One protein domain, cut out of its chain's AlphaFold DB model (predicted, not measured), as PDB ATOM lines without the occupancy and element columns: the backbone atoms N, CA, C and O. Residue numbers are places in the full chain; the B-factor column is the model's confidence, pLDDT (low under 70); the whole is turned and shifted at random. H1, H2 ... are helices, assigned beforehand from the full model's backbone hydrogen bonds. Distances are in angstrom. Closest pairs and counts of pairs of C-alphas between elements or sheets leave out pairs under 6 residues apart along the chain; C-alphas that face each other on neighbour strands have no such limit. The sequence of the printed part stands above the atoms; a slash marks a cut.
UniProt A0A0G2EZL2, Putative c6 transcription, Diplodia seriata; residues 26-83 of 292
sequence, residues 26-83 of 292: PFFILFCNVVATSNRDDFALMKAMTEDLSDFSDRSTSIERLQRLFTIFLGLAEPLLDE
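AT A GLANCE: This is residues 26 to 83 of the 292 residues of the protein "Putative c6 transcription" of Diplodia seriata (UniProt A0A0G2EZL2). Two long helices, H2 and H3, lie side by side as a hairpin, and the shorter helix H1 packs alongside both at the end of the hairpin away from the link between H2 and H3; together the three make an up-and-down bundle, each helix running against the one before it. The very short helix H4 sits at that same end, near the link between H1 and H2, and the turn of residues 58 to 60 closes the other end, beyond the reach of H1. The printed part has 58 residues with four named helices, in the order H1, H2, H3, H4, and no named strand; the class is all helix. The whole is compact, with a radius of gyration of the C-alphas of 11.5 A, and its outline is a rod spanning 37 by 16 by 15 A.

IN THESE COORDINATES: H1 is residues 26 to 37 and begins with C-alpha 26 at (-27.600, 54.103, 40.516); it is 16.3 A from first to last C-alpha. H2, the longest helix by residues, is residues 40 to 57 and measures 25.5 A, with C-alpha 40 at (-27.917, 48.413, 56.351). H3 is residues 61 to 77 and measures 24.6 A. H4 is residues 79 to 82, ending with C-alpha 82 at (-22.514, 40.563, 59.338).

HOW THE PARTS SIT: H1 and H2 form a helical hairpin and touch, H2 with residues 40 to 46 alone; their closest C-alphas, those of Val 34 and Asp 42, are 6.1 A apart. They run opposite ways at a shallow tilt of 27 degrees. H2 and H3 form a second helical hairpin, touching with 16 pairs of C-alphas within 8 A, the closest being those of Ser 57 and Glu 64 at 4.2 A. These two run opposite ways at a shallow tilt of 21 degrees. H1 and H3 run the same way at a shallow tilt of 7 degrees and touch through residues 31 to 35 of H1 and 73 to 77 of H3 alone; their closest C-alphas are those of Val 35 and Ala 77, 6.5 A apart. H3 and H4 meet only through their link. H4 is close to H1 but not clearly touching it, with the closest C-alphas, those of Val 35 and Leu 80, 6.8 A apart. H4 is also close to H2 but not clearly touching it, with the closest C-alphas, those of Arg 40 and Leu 81, 6.9 A apart. In H1 and H3 every O i to N i+4 pair is within hydrogen-bond range, in H2 12 of 14 are, and H4 is too short for such a pair.

THE WHOLE: The two C-alphas farthest apart, those of Arg 59 and Glu 83, are 37.6 A apart. The printed part has no cut, and the links H1 to H2, H2 to H3 and H3 to H4 are tight. The mean pLDDT of the printed part is 87.1, and residue 83 is under 70.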
ATOM      1  N   PRO A  26     -27.307  53.759  39.126       88.88
ATOM      2  CA  PRO A  26     -27.600  54.103  40.516       88.88
ATOM      3  C   PRO A  26     -27.504  52.886  41.442       88.88
ATOM      4  O   PRO A  26     -27.038  53.032  42.570       88.88
ATOM      5  N   PHE A  27     -27.857  51.686  40.968       91.06
ATOM      6  CA  PHE A  27     -27.688  50.457  41.741       91.06
ATOM      7  C   PHE A  27     -26.211  50.163  42.035       91.06
ATOM      8  O   PHE A  27     -25.852  49.853  43.167       91.06
ATOM      9  N   PHE A  28     -25.334  50.300  41.038       89.94
ATOM     10  CA  PHE A  28     -23.899  50.085  41.215       89.94
ATOM     11  C   PHE A  28     -23.291  51.085  42.205       89.94
ATOM     12  O   PHE A  28     -22.488  50.708  43.054       89.94
ATOM     13  N   ILE A  29     -23.718  52.351  42.152       91.06
ATOM     14  CA  ILE A  29     -23.296  53.372  43.119       91.06
ATOM     15  C   ILE A  29     -23.751  52.997  44.538       91.06
ATOM     16  O   ILE A  29     -22.955  53.103  45.473       91.06
ATOM     17  N   LEU A  30     -24.995  52.527  44.708       90.75
ATOM     18  CA  LEU A  30     -25.499  52.039  45.999       90.75
ATOM     19  C   LEU A  30     -24.686  50.849  46.510       90.75
ATOM     20  O   LEU A  30     -24.268  50.861  47.663       90.75
ATOM     21  N   PHE A  31     -24.387  49.875  45.648       91.25
ATOM     22  CA  PHE A  31     -23.522  48.747  45.988       91.25
ATOM     23  C   PHE A  31     -22.150  49.214  46.479       91.25
ATOM     24  O   PHE A  31     -21.717  48.820  47.559       91.25
ATOM     25  N   CYS A  32     -21.486  50.111  45.745       90.81
ATOM     26  CA  CYS A  32     -20.210  50.671  46.182       90.81
ATOM     27  C   CYS A  32     -20.322  51.368  47.543       90.81
ATOM     28  O   CYS A  32     -19.416  51.246  48.369       90.81
ATOM     29  N   ASN A  33     -21.424  52.079  47.794       90.38
ATOM     30  CA  ASN A  33     -21.648  52.735  49.075       90.38
ATOM     31  C   ASN A  33     -21.835  51.727  50.216       90.38
ATOM     32  O   ASN A  33     -21.224  51.893  51.272       90.38
ATOM     33  N   VAL A  34     -22.616  50.664  49.999       92.19
ATOM     34  CA  VAL A  34     -22.793  49.567  50.964       92.19
ATOM     35  C   VAL A  34     -21.452  48.913  51.274       92.19
ATOM     36  O   VAL A  34     -21.117  48.770  52.441       92.19
ATOM     37  N   VAL A  35     -20.636  48.610  50.263       89.56
ATOM     38  CA  VAL A  35     -19.297  48.026  50.459       89.56
ATOM     39  C   VAL A  35     -18.372  48.968  51.243       89.56
ATOM     40  O   VAL A  35     -17.556  48.522  52.045       89.56
ATOM     41  N   ALA A  36     -18.479  50.282  51.029       87.31
ATOM     42  CA  ALA A  36     -17.622  51.260  51.696       87.31
ATOM     43  C   ALA A  36     -18.033  51.557  53.149       87.31
ATOM     44  O   ALA A  36     -17.174  51.874  53.978       87.31
ATOM     45  N   THR A  37     -19.335  51.523  53.441       87.12
ATOM     46  CA  THR A  37     -19.913  52.024  54.702       87.12
ATOM     47  C   THR A  37     -20.591  50.950  55.549       87.12
ATOM     48  O   THR A  37     -20.940  51.241  56.692       87.12
ATOM     49  N   SER A  38     -20.794  49.747  55.006       86.69
ATOM     50  CA  SER A  38     -21.608  48.667  55.582       86.69
ATOM     51  C   SER A  38     -22.973  49.164  56.078       86.69
ATOM     52  O   SER A  38     -23.471  48.767  57.132       86.69
ATOM     53  N   ASN A  39     -23.589  50.089  55.334       86.19
ATOM     54  CA  ASN A  39     -24.866  50.678  55.714       86.19
ATOM     55  C   ASN A  39     -26.040  49.736  55.394       86.19
ATOM     56  O   ASN A  39     -26.345  49.460  54.232       86.19
ATOM     57  N   ARG A  40     -26.744  49.297  56.444       88.06
ATOM     58  CA  ARG A  40     -27.917  48.413  56.351       88.06
ATOM     59  C   ARG A  40     -29.108  49.058  55.641       88.06
ATOM     60  O   ARG A  40     -29.866  48.343  54.991       88.06
ATOM     61  N   ASP A  41     -29.254  50.380  55.730       89.00
ATOM     62  CA  ASP A  41     -30.348  51.099  55.064       89.00
ATOM     63  C   ASP A  41     -30.166  51.077  53.537       89.00
ATOM     64  O   ASP A  41     -31.120  50.834  52.794       89.00
ATOM     65  N   ASP A  42     -28.928  51.248  53.066       90.94
ATOM     66  CA  ASP A  42     -28.600  51.206  51.637       90.94
ATOM     67  C   ASP A  42     -28.707  49.776  51.083       90.94
ATOM     68  O   ASP A  42     -29.203  49.574  49.975       90.94
ATOM     69  N   PHE A  43     -28.333  48.767  51.879       91.69
ATOM     70  CA  PHE A  43     -28.542  47.362  51.521       91.69
ATOM     71  C   PHE A  43     -30.035  47.006  51.416       91.69
ATOM     72  O   PHE A  43     -30.451  46.329  50.474       91.69
ATOM     73  N   ALA A  44     -30.869  47.504  52.335       92.19
ATOM     74  CA  ALA A  44     -32.319  47.330  52.258       92.19
ATOM     75  C   ALA A  44     -32.908  47.990  50.999       92.19
ATOM     76  O   ALA A  44     -33.786  47.412  50.358       92.19
ATOM     77  N   LEU A  45     -32.389  49.159  50.607       92.44
ATOM     78  CA  LEU A  45     -32.792  49.835  49.376       92.44
ATOM     79  C   LEU A  45     -32.389  49.042  48.123       92.44
ATOM     80  O   LEU A  45     -33.204  48.890  47.214       92.44
ATOM     81  N   MET A  46     -31.176  48.478  48.090       92.69
ATOM     82  CA  MET A  46     -30.752  47.577  47.009       92.69
ATOM     83  C   MET A  46     -31.665  46.349  46.895       92.69
ATOM     84  O   MET A  46     -32.003  45.922  45.788       92.69
ATOM     85  N   LYS A  47     -32.097  45.791  48.032       91.50
ATOM     86  CA  LYS A  47     -33.013  44.646  48.075       91.50
ATOM     87  C   LYS A  47     -34.398  44.983  47.542       91.50
ATOM     88  O   LYS A  47     -34.878  44.264  46.674       91.50
ATOM     89  N   ALA A  48     -34.979  46.093  47.993       92.44
ATOM     90  CA  ALA A  48     -36.267  46.568  47.494       92.44
ATOM     91  C   ALA A  48     -36.227  46.798  45.976       92.44
ATOM     92  O   ALA A  48     -37.093  46.320  45.256       92.44
ATOM     93  N   MET A  49     -35.162  47.429  45.468       90.56
ATOM     94  CA  MET A  49     -34.997  47.642  44.028       90.56
ATOM     95  C   MET A  49     -34.905  46.319  43.252       90.56
ATOM     96  O   MET A  49     -35.475  46.191  42.175       90.56
ATOM     97  N   THR A  50     -34.211  45.317  43.792       91.31
ATOM     98  CA  THR A  50     -34.091  43.996  43.150       91.31
ATOM     99  C   THR A  50     -35.428  43.250  43.120       91.31
ATOM    100  O   THR A  50     -35.738  42.586  42.130       91.31
ATOM    101  N   GLU A  51     -36.226  43.378  44.181       91.38
ATOM    102  CA  GLU A  51     -37.577  42.819  44.276       91.38
ATOM    103  C   GLU A  51     -38.532  43.511  43.296       91.38
ATOM    104  O   GLU A  51     -39.191  42.832  42.512       91.38
ATOM    105  N   ASP A  52     -38.503  44.843  43.226       88.69
ATOM    106  CA  ASP A  52     -39.294  45.613  42.261       88.69
ATOM    107  C   ASP A  52     -38.975  45.199  40.818       88.69
ATOM    108  O   ASP A  52     -39.878  45.066  39.996       88.69
ATOM    109  N   LEU A  53     -37.698  44.955  40.491       86.19
ATOM    110  CA  LEU A  53     -37.303  44.478  39.162       86.19
ATOM    111  C   LEU A  53     -37.771  43.046  38.866       86.19
ATOM    112  O   LEU A  53     -37.952  42.712  37.691       86.19
ATOM    113  N   SER A  54     -37.987  42.212  39.885       87.44
ATOM    114  CA  SER A  54     -38.475  40.840  39.700       87.44
ATOM    115  C   SER A  54     -39.908  40.798  39.160       87.44
ATOM    116  O   SER A  54     -40.215  39.972  38.309       87.44
ATOM    117  N   ASP A  55     -40.745  41.787  39.481       86.06
ATOM    118  CA  ASP A  55     -42.087  41.917  38.893       86.06
ATOM    119  C   ASP A  55     -42.054  42.211  37.379       86.06
ATOM    120  O   ASP A  55     -43.064  42.107  36.666       86.06
ATOM    121  N   PHE A  56     -40.903  42.638  36.856       82.31
ATOM    122  CA  PHE A  56     -40.708  42.955  35.444       82.31
ATOM    123  C   PHE A  56     -39.864  41.913  34.698       82.31
ATOM    124  O   PHE A  56     -39.811  41.987  33.466       82.31
ATOM    125  N   SER A  57     -39.266  40.928  35.381       81.75
ATOM    126  CA  SER A  57     -38.436  39.900  34.731       81.75
ATOM    127  C   SER A  57     -39.231  39.058  33.734       81.75
ATOM    128  O   SER A  57     -38.745  38.789  32.640       81.75
ATOM    129  N   ASP A  58     -40.500  38.767  34.028       81.44
ATOM    130  CA  ASP A  58     -41.380  37.978  33.149       81.44
ATOM    131  C   ASP A  58     -41.695  38.670  31.814       81.44
ATOM    132  O   ASP A  58     -42.150  38.042  30.855       81.44
ATOM    133  N   ARG A  59     -41.479  39.989  31.738       80.62
ATOM    134  CA  ARG A  59     -41.816  40.804  30.564       80.62
ATOM    135  C   ARG A  59     -40.666  40.918  29.574       80.62
ATOM    136  O   ARG A  59     -40.918  41.214  28.406       80.62
ATOM    137  N   SER A  60     -39.421  40.712  30.008       81.06
ATOM    138  CA  SER A  60     -38.276  40.738  29.098       81.06
ATOM    139  C   SER A  60     -37.072  39.974  29.642       81.06
ATOM    140  O   SER A  60     -36.648  40.161  30.782       81.06
ATOM    141  N   THR A  61     -36.444  39.202  28.758       80.25
ATOM    142  CA  THR A  61     -35.225  38.433  29.049       80.25
ATOM    143  C   THR A  61     -34.060  39.313  29.504       80.25
ATOM    144  O   THR A  61     -33.165  38.866  30.213       80.25
ATOM    145  N   SER A  62     -34.035  40.583  29.105       80.06
ATOM    146  CA  SER A  62     -32.970  41.508  29.494       80.06
ATOM    147  C   SER A  62     -33.151  42.057  30.912       80.06
ATOM    148  O   SER A  62     -32.160  42.229  31.617       80.06
ATOM    149  N   ILE A  63     -34.397  42.268  31.355       83.88
ATOM    150  CA  ILE A  63     -34.694  42.604  32.755       83.88
ATOM    151  C   ILE A  63     -34.430  41.395  33.654       83.88
ATOM    152  O   ILE A  63     -33.860  41.563  34.724       83.88
ATOM    153  N   GLU A  64     -34.754  40.181  33.204       84.75
ATOM    154  CA  GLU A  64     -34.400  38.942  33.910       84.75
ATOM    155  C   GLU A  64     -32.880  38.832  34.139       84.75
ATOM    156  O   GLU A  64     -32.423  38.610  35.261       84.75
ATOM    157  N   ARG A  65     -32.072  39.087  33.099       83.94
ATOM    158  CA  ARG A  65     -30.602  39.138  33.215       83.94
ATOM    159  C   ARG A  65     -30.133  40.203  34.215       83.94
ATOM    160  O   ARG A  65     -29.234  39.935  35.012       83.94
ATOM    161  N   LEU A  66     -30.739  41.393  34.195       86.25
ATOM    162  CA  LEU A  66     -30.415  42.482  35.121       86.25
ATOM    163  C   LEU A  66     -30.780  42.133  36.573       86.25
ATOM    164  O   LEU A  66     -29.987  42.363  37.483       86.25
ATOM    165  N   GLN A  67     -31.945  41.527  36.789       89.75
ATOM    166  CA  GLN A  67     -32.409  41.089  38.104       89.75
ATOM    167  C   GLN A  67     -31.498  40.001  38.686       89.75
ATOM    168  O   GLN A  67     -31.129  40.063  39.864       89.75
ATOM    169  N   ARG A  68     -31.035  39.061  37.855       88.06
ATOM    170  CA  ARG A  68     -30.038  38.066  38.266       88.06
ATOM    171  C   ARG A  68     -28.712  38.714  38.669       88.06
ATOM    172  O   ARG A  68     -28.147  38.344  39.695       88.06
ATOM    173  N   LEU A  69     -28.245  39.713  37.916       89.25
ATOM    174  CA  LEU A  69     -27.031  40.465  38.243       89.25
ATOM    175  C   LEU A  69     -27.152  41.189  39.597       89.25
ATOM    176  O   LEU A  69     -26.253  41.099  40.430       89.25
ATOM    177  N   PHE A  70     -28.277  41.861  39.846       90.44
ATOM    178  CA  PHE A  70     -28.545  42.526  41.124       90.44
ATOM    179  C   PHE A  70     -28.592  41.548  42.296       90.44
ATOM    180  O   PHE A  70     -28.003  41.815  43.340       90.44
ATOM    181  N   THR A  71     -29.201  40.381  42.096       91.19
ATOM    182  CA  THR A  71     -29.244  39.317  43.108       91.19
ATOM    183  C   THR A  71     -27.839  38.832  43.480       91.19
ATOM    184  O   THR A  71     -27.545  38.644  44.660       91.19
ATOM    185  N   ILE A  72     -26.935  38.697  42.500       91.31
ATOM    186  CA  ILE A  72     -25.526  38.355  42.752       91.31
ATOM    187  C   ILE A  72     -24.847  39.452  43.580       91.31
ATOM    188  O   ILE A  72     -24.180  39.145  44.566       91.31
ATOM    189  N   PHE A  73     -25.042  40.728  43.235       90.94
ATOM    190  CA  PHE A  73     -24.480  41.837  44.013       90.94
ATOM    191  C   PHE A  73     -25.005  41.887  45.451       90.94
ATOM    192  O   PHE A  73     -24.231  42.189  46.358       90.94
ATOM    193  N   LEU A  74     -26.277  41.547  45.680       89.94
ATOM    194  CA  LEU A  74     -26.822  41.402  47.030       89.94
ATOM    195  C   LEU A  74     -26.101  40.310  47.822       89.94
ATOM    196  O   LEU A  74     -25.680  40.569  48.944       89.94
ATOM    197  N   GLY A  75     -25.910  39.128  47.229       88.81
ATOM    198  CA  GLY A  75     -25.207  38.023  47.889       88.81
ATOM    199  C   GLY A  75     -23.738  38.334  48.193       88.81
ATOM    200  O   GLY A  75     -23.185  37.817  49.159       88.81
ATOM    201  N   LEU A  76     -23.102  39.210  47.407       88.50
ATOM    202  CA  LEU A  76     -21.750  39.702  47.690       88.50
ATOM    203  C   LEU A  76     -21.720  40.770  48.791       88.50
ATOM    204  O   LEU A  76     -20.724  40.880  49.501       88.50
ATOM    205  N   ALA A  77     -22.780  41.568  48.919       86.88
ATOM    206  CA  ALA A  77     -22.864  42.637  49.908       86.88
ATOM    207  C   ALA A  77     -23.311  42.140  51.292       86.88
ATOM    208  O   ALA A  77     -22.839  42.672  52.290       86.88
ATOM    209  N   GLU A  78     -24.171  41.119  51.360       87.38
ATOM    210  CA  GLU A  78     -24.679  40.508  52.598       87.38
ATOM    211  C   GLU A  78     -23.585  40.178  53.639       87.38
ATOM    212  O   GLU A  78     -23.669  40.703  54.751       87.38
ATOM    213  N   PRO A  79     -22.504  39.440  53.306       82.88
ATOM    214  CA  PRO A  79     -21.465  39.100  54.283       82.88
ATOM    215  C   PRO A  79     -20.716  40.314  54.854       82.88
ATOM    216  O   PRO A  79     -20.202  40.237  55.964       82.88
ATOM    217  N   LEU A  80     -20.686  41.452  54.151       81.56
ATOM    218  CA  LEU A  80     -20.027  42.681  54.628       81.56
ATOM    219  C   LEU A  80     -20.810  43.393  55.745       81.56
ATOM    220  O   LEU A  80     -20.303  44.335  56.359       81.56
ATOM    221  N   LEU A  81     -22.068  43.002  55.976       80.31
ATOM    222  CA  LEU A  81     -22.957  43.591  56.987       80.31
ATOM    223  C   LEU A  81     -23.017  42.761  58.280       80.31
ATOM    224  O   LEU A  81     -23.500  43.263  59.306       80.31
ATOM    225  N   ASP A  82     -22.532  41.518  58.226       72.25
ATOM    226  CA  ASP A  82     -22.514  40.563  59.338       72.25
ATOM    227  C   ASP A  82     -21.216  40.637  60.166       72.25
ATOM    228  O   ASP A  82     -21.225  40.300  61.348       72.25
ATOM    229  N   GLU A  83     -20.127  41.194  59.616       62.84
ATOM    230  CA  GLU A  83     -18.819  41.347  60.290       62.84
ATOM    231  C   GLU A  83     -18.837  42.252  61.546       62.84
ATOM    232  O   GLU A  83     -17.870  42.284  62.310       62.84
TER     233      GLU A  83